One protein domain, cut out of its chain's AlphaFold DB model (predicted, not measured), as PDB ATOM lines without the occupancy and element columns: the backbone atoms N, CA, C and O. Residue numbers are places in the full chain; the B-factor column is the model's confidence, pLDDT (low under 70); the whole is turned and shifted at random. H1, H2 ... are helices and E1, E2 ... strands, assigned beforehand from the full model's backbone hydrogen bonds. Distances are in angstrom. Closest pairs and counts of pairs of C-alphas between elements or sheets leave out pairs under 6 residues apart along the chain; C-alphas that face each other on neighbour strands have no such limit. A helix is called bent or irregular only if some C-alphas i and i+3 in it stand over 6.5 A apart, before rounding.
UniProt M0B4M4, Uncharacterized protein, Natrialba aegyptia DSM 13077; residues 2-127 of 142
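AT A GLANCE: This is residues 2 to 127 of the 142 residues of an uncharacterized protein of Natrialba aegyptia DSM 13077 (UniProt M0B4M4). A strongly twisted antiparallel sheet of five strands has H3 and H4 packed over one face, while the helical hairpin H1 and H2 sits beyond H3, with H2 packing on H3 and H1 reaching edge strand E5. Residues 68 to 73, in the link from E1 to E2, stick out. The printed part has 126 residues with four named helices and five named strands, in the order H1 H2 H3 E1 E2 E3 E4 H4 E5; the sheet order is E4 E3 E2 E1 E5 and the class is mixed. It is compact, with a radius of gyration of the C-alphas of 14.3 A and spans of 36 by 35 by 24 A.

HOW THE PARTS SIT: H1, residues 2 to 15, touches H2, residues 21 to 31, with residues 12 to 15 alone; this hairpin has a shallow tilt of 17 degrees, opposite ways, and its closest C-alphas, of Arg 12 and Ala 27, are 5.7 A apart. H2 touches H3, residues 45 to 58, about perpendicular at 76 degrees, the closest C-alphas being Val 23 and Val 51 at 5.7 A. H3 is irregular, with C-alphas 54 and 57 9.0 A apart. E1, residues 59 to 64, E2, residues 77 to 82, E3, residues 87 to 91, and E4, residues 95 to 100, form a meander, each strand the antiparallel neighbour of the one before. N 61 and O 80 are 2.8 A apart between E1 and E2, N 88 and O 81 2.8 A between E2 and E3, and N 87 and O 100 2.8 A between E3 and E4, each within hydrogen-bond range. H4, residues 105 to 116, touches residues 45 to 49 of H3 at a steep tilt of 61 degrees, opposite ways; the closest C-alphas, of Ser 45 and Arg 111, are 5.0 A apart. E5, residues 119 to 123, is antiparallel to E1, with N 62 and O 120 2.9 A apart. H3 and H4 are on the same face, at heights over the sheet of 7.0 A and 8.4 A. Every O i to N i+4 pair is within hydrogen-bond range in H1, H2 and H4; in H3 it is 8 of 10.

IN THESE COORDINATES: H1 begins with C-alpha 2 at (288.306, 585.814, 485.768) and is 20.2 A long. H2 measures 15.1 A, H3 18.7 A, E1 17.0 A, E2 17.3 A and H4 16.4 A. E5 ends with C-alpha 123 at (273.889, 583.104, 477.664).

THE WHOLE: The C-alphas farthest apart, of Asp 19 and Arg 69, are 43.7 A apart. The printed part has no cut. The links H2 to H3 and E1 to E2 are long. The mean pLDDT of the printed part is 84.6, and 18 residues are under 70, among them residues 34 to 37 and 66 to 76.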
ATOM      1  N   ARG A   2     289.253 586.075 484.649       69.31
ATOM      2  CA  ARG A   2     288.306 585.814 485.768       69.31
ATOM      3  C   ARG A   2     286.821 586.137 485.522       69.31
ATOM      4  O   ARG A   2     285.962 585.449 486.047       69.31
ATOM      5  N   LYS A   3     286.509 587.190 484.753       74.56
ATOM      6  CA  LYS A   3     285.116 587.555 484.436       74.56
ATOM      7  C   LYS A   3     284.466 586.593 483.430       74.56
ATOM      8  O   LYS A   3     283.314 586.242 483.614       74.56
ATOM      9  N   ALA A   4     285.202 586.174 482.399       68.50
ATOM     10  CA  ALA A   4     284.686 585.274 481.366       68.50
ATOM     11  C   ALA A   4     284.472 583.855 481.914       68.50
ATOM     12  O   ALA A   4     283.457 583.239 481.618       68.50
ATOM     13  N   GLU A   5     285.387 583.387 482.770       73.88
ATOM     14  CA  GLU A   5     285.257 582.114 483.492       73.88
ATOM     15  C   GLU A   5     284.029 582.123 484.408       73.88
ATOM     16  O   GLU A   5     283.198 581.231 484.309       73.88
ATOM     17  N   ALA A   6     283.854 583.177 485.216       78.25
ATOM     18  CA  ALA A   6     282.690 583.307 486.094       78.25
ATOM     19  C   ALA A   6     281.360 583.405 485.325       78.25
ATOM     20  O   ALA A   6     280.346 582.899 485.785       78.25
ATOM     21  N   GLN A   7     281.351 584.046 484.150       78.31
ATOM     22  CA  GLN A   7     280.161 584.099 483.294       78.31
ATOM     23  C   GLN A   7     279.827 582.734 482.685       78.31
ATOM     24  O   GLN A   7     278.656 582.389 482.581       78.31
ATOM     25  N   LEU A   8     280.840 581.965 482.281       79.12
ATOM     26  CA  LEU A   8     280.642 580.612 481.767       79.12
ATOM     27  C   LEU A   8     280.167 579.659 482.874       79.12
ATOM     28  O   LEU A   8     279.265 578.866 482.637       79.12
ATOM     29  N   GLU A   9     280.720 579.776 484.081       84.62
ATOM     30  CA  GLU A   9     280.270 579.040 485.270       84.62
ATOM     31  C   GLU A   9     278.814 579.376 485.616       84.62
ATOM     32  O   GLU A   9     277.984 578.479 485.689       84.62
ATOM     33  N   GLN A  10     278.459 580.663 485.690       85.69
ATOM     34  CA  GLN A  10     277.080 581.088 485.941       85.69
ATOM     35  C   GLN A  10     276.101 580.598 484.861       85.69
ATOM     36  O   GLN A  10     274.952 580.266 485.162       85.69
ATOM     37  N   PHE A  11     276.534 580.573 483.599       88.12
ATOM     38  CA  PHE A  11     275.722 580.044 482.510       88.12
ATOM     39  C   PHE A  11     275.478 578.540 482.676       88.12
ATOM     40  O   PHE A  11     274.338 578.100 482.574       88.12
ATOM     41  N   ARG A  12     276.518 577.766 483.014       87.75
ATOM     42  CA  ARG A  12     276.395 576.331 483.316       87.75
ATOM     43  C   ARG A  12     275.455 576.083 484.495       87.75
ATOM     44  O   ARG A  12     274.520 575.308 484.346       87.75
ATOM     45  N   ASP A  13     275.612 576.826 485.592       89.88
ATOM     46  CA  ASP A  13     274.742 576.722 486.774       89.88
ATOM     47  C   ASP A  13     273.266 576.996 486.442       89.88
ATOM     48  O   ASP A  13     272.359 576.422 487.044       89.88
ATOM     49  N   THR A  14     273.018 577.897 485.486       91.00
ATOM     50  CA  THR A  14     271.665 578.216 485.015       91.00
ATOM     51  C   THR A  14     271.073 577.037 484.245       91.00
ATOM     52  O   THR A  14     269.928 576.671 484.491       91.00
ATOM     53  N   LEU A  15     271.849 576.399 483.362       91.88
ATOM     54  CA  LEU A  15     271.410 575.213 482.619       91.88
ATOM     55  C   LEU A  15     271.222 573.989 483.530       91.88
ATOM     56  O   LEU A  15     270.261 573.243 483.354       91.88
ATOM     57  N   ASP A  16     272.062 573.828 484.553       91.31
ATOM     58  CA  ASP A  16     271.959 572.746 485.545       91.31
ATOM     59  C   ASP A  16     270.676 572.826 486.398       91.31
ATOM     60  O   ASP A  16     270.291 571.855 487.055       91.31
ATOM     61  N   ALA A  17     269.987 573.972 486.406       92.94
ATOM     62  CA  ALA A  17     268.728 574.145 487.126       92.94
ATOM     63  C   ALA A  17     267.509 573.542 486.399       92.94
ATOM     64  O   ALA A  17     266.444 573.416 487.014       92.94
ATOM     65  N   TYR A  18     267.633 573.181 485.117       91.69
ATOM     66  CA  TYR A  18     266.540 572.594 484.339       91.69
ATOM     67  C   TYR A  18     266.460 571.078 484.540       91.69
ATOM     68  O   TYR A  18     267.444 570.359 484.402       91.69
ATOM     69  N   ASP A  19     265.248 570.575 484.788       92.19
ATOM     70  CA  ASP A  19     264.942 569.137 484.841       92.19
ATOM     71  C   ASP A  19     264.569 568.611 483.440       92.19
ATOM     72  O   ASP A  19     263.488 568.059 483.225       92.19
ATOM     73  N   ASP A  20     265.436 568.866 482.454       95.62
ATOM     74  CA  ASP A  20     265.274 568.423 481.065       95.62
ATOM     75  C   ASP A  20     266.539 567.692 480.581       95.62
ATOM     76  O   ASP A  20     267.646 568.215 480.725       95.62
ATOM     77  N   PRO A  21     266.411 566.482 480.004       93.69
ATOM     78  CA  PRO A  21     267.565 565.662 479.641       93.69
ATOM     79  C   PRO A  21     268.424 566.259 478.517       93.69
ATOM     80  O   PRO A  21     269.632 566.007 478.486       93.69
ATOM     81  N   LEU A  22     267.840 567.035 477.600       95.38
ATOM     82  CA  LEU A  22     268.594 567.692 476.531       95.38
ATOM     83  C   LEU A  22     269.363 568.888 477.090       95.38
ATOM     84  O   LEU A  22     270.545 569.053 476.790       95.38
ATOM     85  N   VAL A  23     268.733 569.679 477.963       93.75
ATOM     86  CA  VAL A  23     269.413 570.799 478.632       93.75
ATOM     87  C   VAL A  23     270.533 570.300 479.551       93.75
ATOM     88  O   VAL A  23     271.622 570.867 479.531       93.75
ATOM     89  N   ALA A  24     270.331 569.190 480.266       92.50
ATOM     90  CA  ALA A  24     271.380 568.561 481.072       92.50
ATOM     91  C   ALA A  24     272.561 568.075 480.212       92.50
ATOM     92  O   ALA A  24     273.716 568.343 480.529       92.50
ATOM     93  N   THR A  25     272.282 567.434 479.073       93.25
ATOM     94  CA  THR A  25     273.334 566.992 478.136       93.25
ATOM     95  C   THR A  25     274.122 568.181 477.572       93.25
ATOM     96  O   THR A  25     275.339 568.099 477.387       93.25
ATOM     97  N   LEU A  26     273.453 569.310 477.319       92.38
ATOM     98  CA  LEU A  26     274.113 570.556 476.936       92.38
ATOM     99  C   LEU A  26     275.005 571.099 478.055       92.38
ATOM    100  O   LEU A  26     276.138 571.499 477.786       92.38
ATOM    101  N   ALA A  27     274.506 571.126 479.291       90.44
ATOM    102  CA  ALA A  27     275.259 571.596 480.445       90.44
ATOM    103  C   ALA A  27     276.527 570.756 480.664       90.44
ATOM    104  O   ALA A  27     277.610 571.323 480.811       90.44
ATOM    105  N   ASP A  28     276.426 569.426 480.565       89.00
ATOM    106  CA  ASP A  28     277.561 568.501 480.649       89.00
ATOM    107  C   ASP A  28     278.622 568.790 479.572       89.00
ATOM    108  O   ASP A  28     279.804 568.954 479.885       89.00
ATOM    109  N   ALA A  29     278.213 568.943 478.307       87.50
ATOM    110  CA  ALA A  29     279.130 569.309 477.223       87.50
ATOM    111  C   ALA A  29     279.804 570.667 477.488       87.50
ATOM    112  O   ALA A  29     281.009 570.846 477.282       87.50
ATOM    113  N   LEU A  30     279.051 571.629 478.022       86.31
ATOM    114  CA  LEU A  30     279.604 572.919 478.398       86.31
ATOM    115  C   LEU A  30     280.563 572.815 479.578       86.31
ATOM    116  O   LEU A  30     281.552 573.539 479.557       86.31
ATOM    117  N   HIS A  31     280.354 571.934 480.557       84.06
ATOM    118  CA  HIS A  31     281.310 571.673 481.644       84.06
ATOM    119  C   HIS A  31     282.644 571.123 481.130       84.06
ATOM    120  O   HIS A  31     283.693 571.487 481.662       84.06
ATOM    121  N   GLU A  32     282.622 570.328 480.059       82.62
ATOM    122  CA  GLU A  32     283.828 569.842 479.373       82.62
ATOM    123  C   GLU A  32     284.530 570.917 478.526       82.62
ATOM    124  O   GLU A  32     285.660 570.712 478.077       82.62
ATOM    125  N   SER A  33     283.879 572.063 478.308       76.94
ATOM    126  CA  SER A  33     284.455 573.193 477.576       76.94
ATOM    127  C   SER A  33     285.492 573.945 478.408       76.94
ATOM    128  O   SER A  33     285.392 574.051 479.636       76.94
ATOM    129  N   ASP A  34     286.444 574.570 477.726       67.94
ATOM    130  CA  ASP A  34     287.406 575.487 478.328       67.94
ATOM    131  C   ASP A  34     287.352 576.870 477.660       67.94
ATOM    132  O   ASP A  34     286.466 577.178 476.863       67.94
ATOM    133  N   ILE A  35     288.281 577.754 478.031       62.50
ATOM    134  CA  ILE A  35     288.329 579.123 477.497       62.50
ATOM    135  C   ILE A  35     288.720 579.193 476.008       62.50
ATOM    136  O   ILE A  35     288.615 580.266 475.417       62.50
ATOM    137  N   TRP A  36     289.206 578.097 475.426       56.59
ATOM    138  CA  TRP A  36     289.705 578.005 474.053       56.59
ATOM    139  C   TRP A  36     288.778 577.202 473.141       56.59
ATOM    140  O   TRP A  36     288.815 577.395 471.927       56.59
ATOM    141  N   SER A  37     287.957 576.316 473.703       66.06
ATOM    142  CA  SER A  37     287.048 575.452 472.958       66.06
ATOM    143  C   SER A  37     285.720 575.290 473.683       66.06
ATOM    144  O   SER A  37     285.671 574.848 474.831       66.06
ATOM    145  N   THR A  38     284.633 575.603 472.979       75.19
ATOM    146  CA  THR A  38     283.276 575.256 473.411       75.19
ATOM    147  C   THR A  38     282.914 573.900 472.820       75.19
ATOM    148  O   THR A  38     282.803 573.768 471.603       75.19
ATOM    149  N   ASN A  39     282.739 572.901 473.678       79.25
ATOM    150  CA  ASN A  39     282.172 571.616 473.309       79.25
ATOM    151  C   ASN A  39     280.651 571.751 473.263       79.25
ATOM    152  O   ASN A  39     280.013 572.175 474.227       79.25
ATOM    153  N   THR A  40     280.079 571.381 472.127       82.44
ATOM    154  CA  THR A  40     278.636 571.371 471.903       82.44
ATOM    155  C   THR A  40     278.191 569.945 471.613       82.44
ATOM    156  O   THR A  40     278.868 569.252 470.848       82.44
ATOM    157  N   PRO A  41     277.080 569.482 472.206       87.56
ATOM    158  CA  PRO A  41     276.556 568.159 471.909       87.56
ATOM    159  C   PRO A  41     276.089 568.089 470.450       87.56
ATOM    160  O   PRO A  41     275.623 569.079 469.881       87.56
ATOM    161  N   ASP A  42     276.205 566.902 469.858       89.62
ATOM    162  CA  ASP A  42     275.723 566.612 468.504       89.62
ATOM    163  C   ASP A  42     274.204 566.376 468.531       89.62
ATOM    164  O   ASP A  42     273.724 565.242 468.500       89.62
ATOM    165  N   PHE A  43     273.451 567.462 468.708       94.44
ATOM    166  CA  PHE A  43     271.991 567.453 468.666       94.44
ATOM    167  C   PHE A  43     271.475 567.634 467.243       94.44
ATOM    168  O   PHE A  43     271.963 568.463 466.471       94.44
ATOM    169  N   SER A  44     270.400 566.918 466.932       95.06
ATOM    170  CA  SER A  44     269.572 567.202 465.768       95.06
ATOM    171  C   SER A  44     268.933 568.590 465.860       95.06
ATOM    172  O   SER A  44     268.808 569.194 466.929       95.06
ATOM    173  N   SER A  45     268.468 569.104 464.722       94.81
ATOM    174  CA  SER A  45     267.820 570.412 464.678       94.81
ATOM    175  C   SER A  45     266.529 570.497 465.496       94.81
ATOM    176  O   SER A  45     266.232 571.563 466.030       94.81
ATOM    177  N   ASP A  46     265.790 569.397 465.660       95.38
ATOM    178  CA  ASP A  46     264.616 569.364 466.539       95.38
ATOM    179  C   ASP A  46     265.005 569.339 468.029       95.38
ATOM    180  O   ASP A  46     264.391 570.060 468.813       95.38
ATOM    181  N   GLU A  47     266.063 568.617 468.415       97.06
ATOM    182  CA  GLU A  47     266.574 568.624 469.798       97.06
ATOM    183  C   GLU A  47     267.092 570.011 470.201       97.06
ATOM    184  O   GLU A  47     266.834 570.485 471.304       97.06
ATOM    185  N   TRP A  48     267.754 570.728 469.294       96.12
ATOM    186  CA  TRP A  48     268.140 572.118 469.537       96.12
ATOM    187  C   TRP A  48     266.940 573.060 469.690       96.12
ATOM    188  O   TRP A  48     266.992 573.991 470.495       96.12
ATOM    189  N   LEU A  49     265.854 572.845 468.939       96.06
ATOM    190  CA  LEU A  49     264.614 573.604 469.130       96.06
ATOM    191  C   LEU A  49     263.965 573.296 470.484       96.06
ATOM    192  O   LEU A  49     263.450 574.222 471.112       96.06
ATOM    193  N   ASP A  50     264.009 572.038 470.933       97.00
ATOM    194  CA  ASP A  50     263.572 571.633 472.274       97.00
ATOM    195  C   ASP A  50     264.383 572.349 473.353       97.00
ATOM    196  O   ASP A  50     263.804 572.999 474.219       97.00
ATOM    197  N   VAL A  51     265.712 572.328 473.251       96.44
ATOM    198  CA  VAL A  51     266.611 573.038 474.172       96.44
ATOM    199  C   VAL A  51     266.298 574.531 474.224       96.44
ATOM    200  O   VAL A  51     266.189 575.091 475.312       96.44
ATOM    201  N   LEU A  52     266.137 575.178 473.067       95.50
ATOM    202  CA  LEU A  52     265.816 576.604 472.991       95.50
ATOM    203  C   LEU A  52     264.475 576.924 473.648       95.50
ATOM    204  O   LEU A  52     264.374 577.907 474.373       95.50
ATOM    205  N   GLU A  53     263.443 576.119 473.402       95.88
ATOM    206  CA  GLU A  53     262.131 576.345 474.006       95.88
ATOM    207  C   GLU A  53     262.134 576.085 475.516       95.88
ATOM    208  O   GLU A  53     261.540 576.865 476.260       95.88
ATOM    209  N   THR A  54     262.832 575.041 475.973       96.12
ATOM    210  CA  THR A  54     262.937 574.691 477.394       96.12
ATOM    211  C   THR A  54     263.738 575.729 478.173       96.12
ATOM    212  O   THR A  54     263.268 576.209 479.202       96.12
ATOM    213  N   ALA A  55     264.925 576.100 477.686       92.69
ATOM    214  CA  ALA A  55     265.752 577.123 478.322       92.69
ATOM    215  C   ALA A  55     265.173 578.535 478.157       92.69
ATOM    216  O   ALA A  55     265.475 579.440 478.931       92.69
ATOM    217  N   GLY A  56     264.310 578.727 477.163       90.81
ATOM    218  CA  GLY A  56     263.568 579.954 476.957       90.81
ATOM    219  C   GLY A  56     264.471 581.168 476.804       90.81
ATOM    220  O   GLY A  56     265.313 581.226 475.909       90.81
ATOM    221  N   GLU A  57     264.265 582.153 477.673       91.44
ATOM    222  CA  GLU A  57     264.988 583.419 477.611       91.44
ATOM    223  C   GLU A  57     266.434 583.324 478.099       91.44
ATOM    224  O   GLU A  57     267.126 584.323 477.996       91.44
ATOM    225  N   ASP A  58     266.926 582.184 478.588       92.88
ATOM    226  CA  ASP A  58     268.255 582.106 479.209       92.88
ATOM    227  C   ASP A  58     269.402 581.827 478.220       92.88
ATOM    228  O   ASP A  58     270.568 582.101 478.529       92.88
ATOM    229  N   LEU A  59     269.105 581.352 477.002       92.44
ATOM    230  CA  LEU A  59     270.130 581.051 475.997       92.44
ATOM    231  C   LEU A  59     269.750 581.454 474.569       92.44
ATOM    232  O   LEU A  59     268.583 581.565 474.195       92.44
ATOM    233  N   TYR A  60     270.774 581.617 473.735       92.56
ATOM    234  CA  TYR A  60     270.639 581.688 472.283       92.56
ATOM    235  C   TYR A  60     271.718 580.843 471.597       92.56
ATOM    236  O   TYR A  60     272.786 580.603 472.159       92.56
ATOM    237  N   LEU A  61     271.450 580.411 470.365       91.94
ATOM    238  CA  LEU A  61     272.446 579.811 469.477       91.94
ATOM    239  C   LEU A  61     273.012 580.874 468.548       91.94
ATOM    240  O   LEU A  61     272.260 581.702 468.022       91.94
ATOM    241  N   TYR A  62     274.312 580.812 468.286       88.44
ATOM    242  CA  TYR A  62     274.933 581.522 467.175       88.44
ATOM    243  C   TYR A  62     275.621 580.558 466.213       88.44
ATOM    244  O   TYR A  62     276.144 579.528 466.628       88.44
ATOM    245  N   ALA A  63     275.638 580.914 464.932       87.19
ATOM    246  CA  ALA A  63     276.362 580.194 463.888       87.19
ATOM    247  C   ALA A  63     277.106 581.176 462.986       87.19
ATOM    248  O   ALA A  63     276.611 582.272 462.697       87.19
ATOM    249  N   HIS A  64     278.280 580.774 462.510       80.06
ATOM    250  CA  HIS A  64     279.037 581.526 461.514       80.06
ATOM    251  C   HIS A  64     278.762 580.978 460.119       80.06
ATOM    252  O   HIS A  64     278.830 579.770 459.903       80.06
ATOM    253  N   GLU A  65     278.510 581.863 459.154       70.94
ATOM    254  CA  GLU A  65     278.564 581.464 457.753       70.94
ATOM    255  C   GLU A  65     280.037 581.257 457.353       70.94
ATOM    256  O   GLU A  65     280.861 582.159 457.561       70.94
ATOM    257  N   PRO A  66     280.418 580.084 456.815       58.03
ATOM    258  CA  PRO A  66     281.780 579.861 456.353       58.03
ATOM    259  C   PRO A  66     282.091 580.837 455.216       58.03
ATOM    260  O   PRO A  66     281.376 580.866 454.216       58.03
ATOM    261  N   SER A  67     283.165 581.624 455.367       55.94
ATOM    262  CA  SER A  67     283.533 582.680 454.414       55.94
ATOM    263  C   SER A  67     283.527 582.144 452.982       55.94
ATOM    264  O   SER A  67     284.318 581.255 452.625       55.94
ATOM    265  N   TYR A  68     282.657 582.680 452.138       46.50
ATOM    266  CA  TYR A  68     282.588 582.308 450.742       46.50
ATOM    267  C   TYR A  68     283.788 582.964 450.044       46.50
ATOM    268  O   TYR A  68     283.745 584.121 449.642       46.50
ATOM    269  N   ARG A  69     284.863 582.186 449.831       48.94
ATOM    270  CA  ARG A  69     286.066 582.524 449.021       48.94
ATOM    271  C   ARG A  69     287.243 583.214 449.729       48.94
ATOM    272  O   ARG A  69     287.981 583.949 449.074       48.94
ATOM    273  N   GLY A  70     287.497 582.934 451.005       47.00
ATOM    274  CA  GLY A  70     288.771 583.315 451.639       47.00
ATOM    275  C   GLY A  70     288.997 584.826 451.773       47.00
ATOM    276  O   GLY A  70     290.143 585.269 451.815       47.00
ATOM    277  N   MET A  71     287.920 585.616 451.823       45.78
ATOM    278  CA  MET A  71     287.969 586.986 452.329       45.78
ATOM    279  C   MET A  71     287.749 586.931 453.846       45.78
ATOM    280  O   MET A  71     286.785 586.332 454.309       45.78
ATOM    281  N   SER A  72     288.711 587.470 454.601       49.62
ATOM    282  CA  SER A  72     288.924 587.225 456.035       49.62
ATOM    283  C   SER A  72     288.034 588.023 456.983       49.62
ATOM    284  O   SER A  72     288.293 588.018 458.179       49.62
ATOM    285  N   ASP A  73     286.992 588.683 456.493       49.25
ATOM    286  CA  ASP A  73     286.147 589.512 457.345       49.25
ATOM    287  C   ASP A  73     284.799 588.808 457.479       49.25
ATOM    288  O   ASP A  73     283.977 588.841 456.568       49.25
ATOM    289  N   SER A  74     284.634 588.089 458.593       52.59
ATOM    290  CA  SER A  74     283.423 587.372 459.037       52.59
ATOM    291  C   SER A  74     282.116 587.830 458.355       52.59
ATOM    292  O   SER A  74     281.586 588.901 458.649       52.59
ATOM    293  N   GLU A  75     281.607 587.019 457.415       61.53
ATOM    294  CA  GLU A  75     280.641 587.494 456.412       61.53
ATOM    295  C   GLU A  75     279.214 587.663 456.950       61.53
ATOM    296  O   GLU A  75     278.641 588.733 456.764       61.53
ATOM    297  N   HIS A  76     278.635 586.703 457.672       67.69
ATOM    298  CA  HIS A  76     277.348 586.876 458.359       67.69
ATOM    299  C   HIS A  76     277.261 585.908 459.556       67.69
ATOM    300  O   HIS A  76     277.545 584.720 459.425       67.69
ATOM    301  N   THR A  77     276.879 586.411 460.737       79.81
ATOM    302  CA  THR A  77     276.578 585.579 461.921       79.81
ATOM    303  C   THR A  77     275.072 585.464 462.081       79.81
ATOM    304  O   THR A  77     274.389 586.493 462.146       79.81
ATOM    305  N   TRP A  78     274.571 584.235 462.159       88.00
ATOM    306  CA  TRP A  78     273.174 583.919 462.439       88.00
ATOM    307  C   TRP A  78     272.959 583.732 463.935       88.00
ATOM    308  O   TRP A  78     273.832 583.203 464.621       88.00
ATOM    309  N   TYR A  79     271.788 584.128 464.425       90.38
ATOM    310  CA  TYR A  79     271.353 583.870 465.794       90.38
ATOM    311  C   TYR A  79     269.953 583.277 465.824       90.38
ATOM    312  O   TYR A  79     269.087 583.689 465.047       90.38
ATOM    313  N   ALA A  80     269.730 582.373 466.772       92.56
ATOM    314  CA  ALA A  80     268.448 581.749 467.056       92.56
ATOM    315  C   ALA A  80     268.173 581.772 468.564       92.56
ATOM    316  O   ALA A  80     269.046 581.416 469.348       92.56
ATOM    317  N   ARG A  81     266.971 582.173 468.981       94.00
ATOM    318  CA  ARG A  81     266.533 582.130 470.388       94.00
ATOM    319  C   ARG A  81     265.047 581.822 470.501       94.00
ATOM    320  O   ARG A  81     264.321 581.959 469.515       94.00
ATOM    321  N   TYR A  82     264.597 581.474 471.696       95.19
ATOM    322  CA  TYR A  82     263.185 581.478 472.067       95.19
ATOM    323  C   TYR A  82     262.958 582.575 473.112       95.19
ATOM    324  O   TYR A  82     263.837 582.846 473.921       95.19
ATOM    325  N   ASP A  83     261.819 583.259 473.078       93.00
ATOM    326  CA  ASP A  83     261.520 584.353 474.020       93.00
ATOM    327  C   ASP A  83     260.329 584.060 474.940       93.00
ATOM    328  O   ASP A  83     259.583 584.951 475.332       93.00
ATOM    329  N   GLY A  84     260.071 582.778 475.198       92.69
ATOM    330  CA  GLY A  84     258.904 582.328 475.958       92.69
ATOM    331  C   GLY A  84     257.602 582.293 475.149       92.69
ATOM    332  O   GLY A  84     256.608 581.747 475.626       92.69
ATOM    333  N   ALA A  85     257.582 582.853 473.935       94.06
ATOM    334  CA  ALA A  85     256.398 582.862 473.075       94.06
ATOM    335  C   ALA A  85     256.672 582.389 471.643       94.06
ATOM    336  O   ALA A  85     255.793 581.797 471.012       94.06
ATOM    337  N   ALA A  86     257.839 582.700 471.085       95.31
ATOM    338  CA  ALA A  86     258.184 582.325 469.723       95.31
ATOM    339  C   ALA A  86     259.691 582.143 469.542       95.31
ATOM    340  O   ALA A  86     260.504 582.751 470.237       95.31
ATOM    341  N   PHE A  87     260.052 581.372 468.518       95.88
ATOM    342  CA  PHE A  87     261.406 581.375 467.990       95.88
ATOM    343  C   PHE A  87     261.665 582.688 467.269       95.88
ATOM    344  O   PHE A  87     260.815 583.204 466.535       95.88
ATOM    345  N   ILE A  88     262.869 583.199 467.456       93.75
ATOM    346  CA  ILE A  88     263.387 584.398 466.826       93.75
ATOM    347  C   ILE A  88     264.667 584.013 466.108       93.75
ATOM    348  O   ILE A  88     265.520 583.321 466.659       93.75
ATOM    349  N   TYR A  89     264.790 584.483 464.874       92.50
ATOM    350  CA  TYR A  89     265.945 584.235 464.033       92.50
ATOM    351  C   TYR A  89     266.369 585.509 463.310       92.50
ATOM    352  O   TYR A  89     265.532 586.263 462.801       92.50
ATOM    353  N   GLY A  90     267.674 585.742 463.211       89.62
ATOM    354  CA  GLY A  90     268.211 586.918 462.536       89.62
ATOM    355  C   GLY A  90     269.710 586.849 462.297       89.62
ATOM    356  O   GLY A  90     270.362 585.877 462.671       89.62
ATOM    357  N   THR A  91     270.254 587.902 461.686       84.94
ATOM    358  CA  THR A  91     271.711 588.076 461.573       84.94
ATOM    359  C   THR A  91     272.177 589.216 462.460       84.94
ATOM    360  O   THR A  91     271.423 590.157 462.706       84.94
ATOM    361  N   LYS A  92     273.456 589.216 462.847       72.69
ATOM    362  CA  LYS A  92     274.070 590.365 463.534       72.69
ATOM    363  C   LYS A  92     273.886 591.678 462.783       72.69
ATOM    364  O   LYS A  92     273.572 592.705 463.375       72.69
ATOM    365  N   ARG A  93     274.075 591.640 461.465       70.12
ATOM    366  CA  ARG A  93     274.099 592.829 460.609       70.12
ATOM    367  C   ARG A  93     272.711 593.411 460.357       70.12
ATOM    368  O   ARG A  93     272.579 594.615 460.166       70.12
ATOM    369  N   THR A  94     271.692 592.560 460.297       69.56
ATOM    370  CA  THR A  94     270.319 592.958 459.957       69.56
ATOM    371  C   THR A  94     269.374 592.968 461.155       69.56
ATOM    372  O   THR A  94     268.245 593.425 461.008       69.56
ATOM    373  N   GLY A  95     269.807 592.461 462.311       73.44
ATOM    374  CA  GLY A  95     268.960 592.230 463.478       73.44
ATOM    375  C   GLY A  95     268.034 591.020 463.313       73.44
ATOM    376  O   GLY A  95     268.239 590.163 462.446       73.44
ATOM    377  N   GLU A  96     267.009 590.963 464.164       82.19
ATOM    378  CA  GLU A  96     265.935 589.966 464.118       82.19
ATOM    379  C   GLU A  96     265.155 590.088 462.798       82.19
ATOM    380  O   GLU A  96     264.604 591.141 462.477       82.19
ATOM    381  N   LEU A  97     265.119 589.009 462.013       84.69
ATOM    382  CA  LEU A  97     264.478 588.986 460.693       84.69
ATOM    383  C   LEU A  97     263.143 588.250 460.712       84.69
ATOM    384  O   LEU A  97     262.209 588.626 460.003       84.69
ATOM    385  N   TYR A  98     263.062 587.180 461.501       91.88
ATOM    386  CA  TYR A  98     261.908 586.300 461.546       91.88
ATOM    387  C   TYR A  98     261.529 585.977 462.985       91.88
ATOM    388  O   TYR A  98     262.387 585.795 463.847       91.88
ATOM    389  N   ARG A  99     260.219 585.852 463.206       94.56
ATOM    390  CA  ARG A  99     259.606 585.420 464.461       94.56
ATOM    391  C   ARG A  99     258.496 584.420 464.153       94.56
ATOM    392  O   ARG A  99     257.758 584.631 463.190       94.56
ATOM    393  N   GLY A 100     258.381 583.352 464.934       94.19
ATOM    394  CA  GLY A 100     257.287 582.392 464.798       94.19
ATOM    395  C   GLY A 100     257.414 581.168 465.697       94.19
ATOM    396  O   GLY A 100     258.475 580.905 466.254       94.19
ATOM    397  N   ASN A 101     256.328 580.417 465.845       94.06
ATOM    398  CA  ASN A 101     256.313 579.150 466.591       94.06
ATOM    399  C   ASN A 101     257.021 578.003 465.822       94.06
ATOM    400  O   ASN A 101     257.580 578.212 464.741       94.06
ATOM    401  N   ARG A 102     257.002 576.780 466.380       90.38
ATOM    402  CA  ARG A 102     257.694 575.587 465.839       90.38
ATOM    403  C   ARG A 102     257.353 575.217 464.392       90.38
ATOM    404  O   ARG A 102     258.187 574.615 463.707       90.38
ATOM    405  N   ASP A 103     256.165 575.587 463.928       90.31
ATOM    406  CA  ASP A 103     255.665 575.262 462.587       90.31
ATOM    407  C   ASP A 103     255.847 576.424 461.592       90.31
ATOM    408  O   ASP A 103     255.582 576.311 460.391       90.31
ATOM    409  N   GLU A 104     256.324 577.571 462.072       93.44
ATOM    410  CA  GLU A 104     256.415 578.807 461.308       93.44
ATOM    411  C   GLU A 104     257.814 579.055 460.731       93.44
ATOM    412  O   GLU A 104     258.693 578.191 460.713       93.44
ATOM    413  N   ASN A 105     257.998 580.220 460.104       91.00
ATOM    414  CA  ASN A 105     259.215 580.513 459.354       91.00
ATOM    415  C   ASN A 105     260.459 580.546 460.249       91.00
ATOM    416  O   ASN A 105     261.476 580.001 459.848       91.00
ATOM    417  N   ALA A 106     260.384 581.136 461.448       92.38
ATOM    418  CA  ALA A 106     261.545 581.244 462.329       92.38
ATOM    419  C   ALA A 106     262.119 579.867 462.688       92.38
ATOM    420  O   ALA A 106     263.273 579.610 462.372       92.38
ATOM    421  N   ALA A 107     261.305 578.945 463.213       93.50
ATOM    422  CA  ALA A 107     261.759 577.591 463.536       93.50
ATOM    423  C   ALA A 107     262.315 576.837 462.315       93.50
ATOM    424  O   ALA A 107     263.314 576.134 462.420       93.50
ATOM    425  N   ARG A 108     261.725 577.019 461.124       94.69
ATOM    426  CA  ARG A 108     262.267 576.446 459.877       94.69
ATOM    427  C   ARG A 108     263.646 576.998 459.509       94.69
ATOM    428  O   ARG A 108     264.475 576.236 459.028       94.69
ATOM    429  N   GLN A 109     263.896 578.290 459.728       93.06
ATOM    430  CA  GLN A 109     265.215 578.888 459.492       93.06
ATOM    431  C   GLN A 109     266.241 578.422 460.529       93.06
ATOM    432  O   GLN A 109     267.369 578.115 460.161       93.06
ATOM    433  N   VAL A 110     265.835 578.298 461.798       92.75
ATOM    434  CA  VAL A 110     266.692 577.740 462.856       92.75
ATOM    435  C   VAL A 110     267.148 576.328 462.484       92.75
ATOM    436  O   VAL A 110     268.348 576.070 462.494       92.75
ATOM    437  N   ARG A 111     266.226 575.453 462.047       95.00
ATOM    438  CA  ARG A 111     266.577 574.107 461.556       95.00
ATOM    439  C   ARG A 111     267.583 574.154 460.413       95.00
ATOM    440  O   ARG A 111     268.600 573.481 460.473       95.00
ATOM    441  N   ALA A 112     267.324 574.990 459.407       92.12
ATOM    442  CA  ALA A 112     268.198 575.106 458.244       92.12
ATOM    443  C   ALA A 112     269.625 575.555 458.605       92.12
ATOM    444  O   ALA A 112     270.572 575.123 457.952       92.12
ATOM    445  N   VAL A 113     269.783 576.401 459.630       89.31
ATOM    446  CA  VAL A 113     271.108 576.791 460.129       89.31
ATOM    447  C   VAL A 113     271.787 575.654 460.863       89.31
ATOM    448  O   VAL A 113     272.937 575.378 460.559       89.31
ATOM    449  N   ILE A 114     271.094 574.974 461.775       91.38
ATOM    450  CA  ILE A 114     271.675 573.845 462.514       91.38
ATOM    451  C   ILE A 114     272.101 572.725 461.553       91.38
ATOM    452  O   ILE A 114     273.193 572.190 461.671       91.38
ATOM    453  N   ASP A 115     271.273 572.411 460.554       91.69
ATOM    454  CA  ASP A 115     271.585 571.371 459.568       91.69
ATOM    455  C   ASP A 115     272.739 571.775 458.628       91.69
ATOM    456  O   ASP A 115     273.347 570.927 457.970       91.69
ATOM    457  N   GLY A 116     273.002 573.078 458.496       87.56
ATOM    458  CA  GLY A 116     273.976 573.622 457.556       87.56
ATOM    459  C   GLY A 116     275.292 574.068 458.183       87.56
ATOM    460  O   GLY A 116     276.263 574.240 457.438       87.56
ATOM    461  N   HIS A 117     275.324 574.351 459.486       86.31
ATOM    462  CA  HIS A 117     276.403 575.064 460.173       86.31
ATOM    463  C   HIS A 117     276.638 574.497 461.576       86.31
ATOM    464  O   HIS A 117     275.709 574.039 462.235       86.31
ATOM    465  N   ASP A 118     277.863 574.662 462.073       85.25
ATOM    466  CA  ASP A 118     278.144 574.472 463.492       85.25
ATOM    467  C   ASP A 118     277.485 575.599 464.303       85.25
ATOM    468  O   ASP A 118     277.651 576.792 464.008       85.25
ATOM    469  N   VAL A 119     276.720 575.213 465.323       88.12
ATOM    470  CA  VAL A 119     276.020 576.124 466.232       88.12
ATOM    471  C   VAL A 119     276.651 576.090 467.612       88.12
ATOM    472  O   VAL A 119     277.072 575.044 468.097       88.12
ATOM    473  N   TYR A 120     276.657 577.240 468.273       88.19
ATOM    474  CA  TYR A 120     277.243 577.396 469.594       88.19
ATOM    475  C   TYR A 120     276.251 578.082 470.541       88.19
ATOM    476  O   TYR A 120     275.732 579.155 470.213       88.19
ATOM    477  N   PRO A 121     275.974 577.497 471.719       90.50
ATOM    478  CA  PRO A 121     275.107 578.088 472.730       90.50
ATOM    479  C   PRO A 121     275.826 579.229 473.465       90.50
ATOM    480  O   PRO A 121     277.033 579.170 473.715       90.50
ATOM    481  N   GLN A 122     275.086 580.267 473.842       88.00
ATOM    482  CA  GLN A 122     275.565 581.387 474.658       88.00
ATOM    483  C   GLN A 122     274.469 581.879 475.612       88.00
ATOM    484  O   GLN A 122     273.285 581.754 475.286       88.00
ATOM    485  N   PRO A 123     274.845 582.485 476.754       89.00
ATOM    486  CA  PRO A 123     273.889 583.104 477.664       89.00
ATOM    487  C   PRO A 123     273.238 584.334 477.024       89.00
ATOM    488  O   PRO A 123     273.900 585.104 476.322       89.00
ATOM    489  N   ILE A 124     271.951 584.555 477.290       88.19
ATOM    490  CA  ILE A 124     271.180 585.650 476.679       88.19
ATOM    491  C   ILE A 124     271.724 587.053 476.988       88.19
ATOM    492  O   ILE A 124     271.490 587.986 476.230       88.19
ATOM    493  N   ASP A 125     272.458 587.239 478.084       84.50
ATOM    494  CA  ASP A 125     273.009 588.544 478.475       84.50
ATOM    495  C   ASP A 125     274.084 589.052 477.501       84.50
ATOM    496  O   ASP A 125     274.393 590.244 477.476       84.50
ATOM    497  N   LYS A 126     274.621 588.156 476.666       79.69
ATOM    498  CA  LYS A 126     275.525 588.464 475.553       79.69
ATOM    499  C   LYS A 126     274.794 588.693 474.230       79.69
ATOM    500  O   LYS A 126     275.448 588.820 473.196       79.69
ATOM    501  N   TYR A 127     273.463 588.709 474.235       76.44
ATOM    502  CA  TYR A 127     272.647 588.844 473.036       76.44
ATOM    503  C   TYR A 127     272.322 590.308 472.678       76.44
ATOM    504  O   TYR A 127     271.906 591.074 473.549       76.44
TER     505      TYR A 127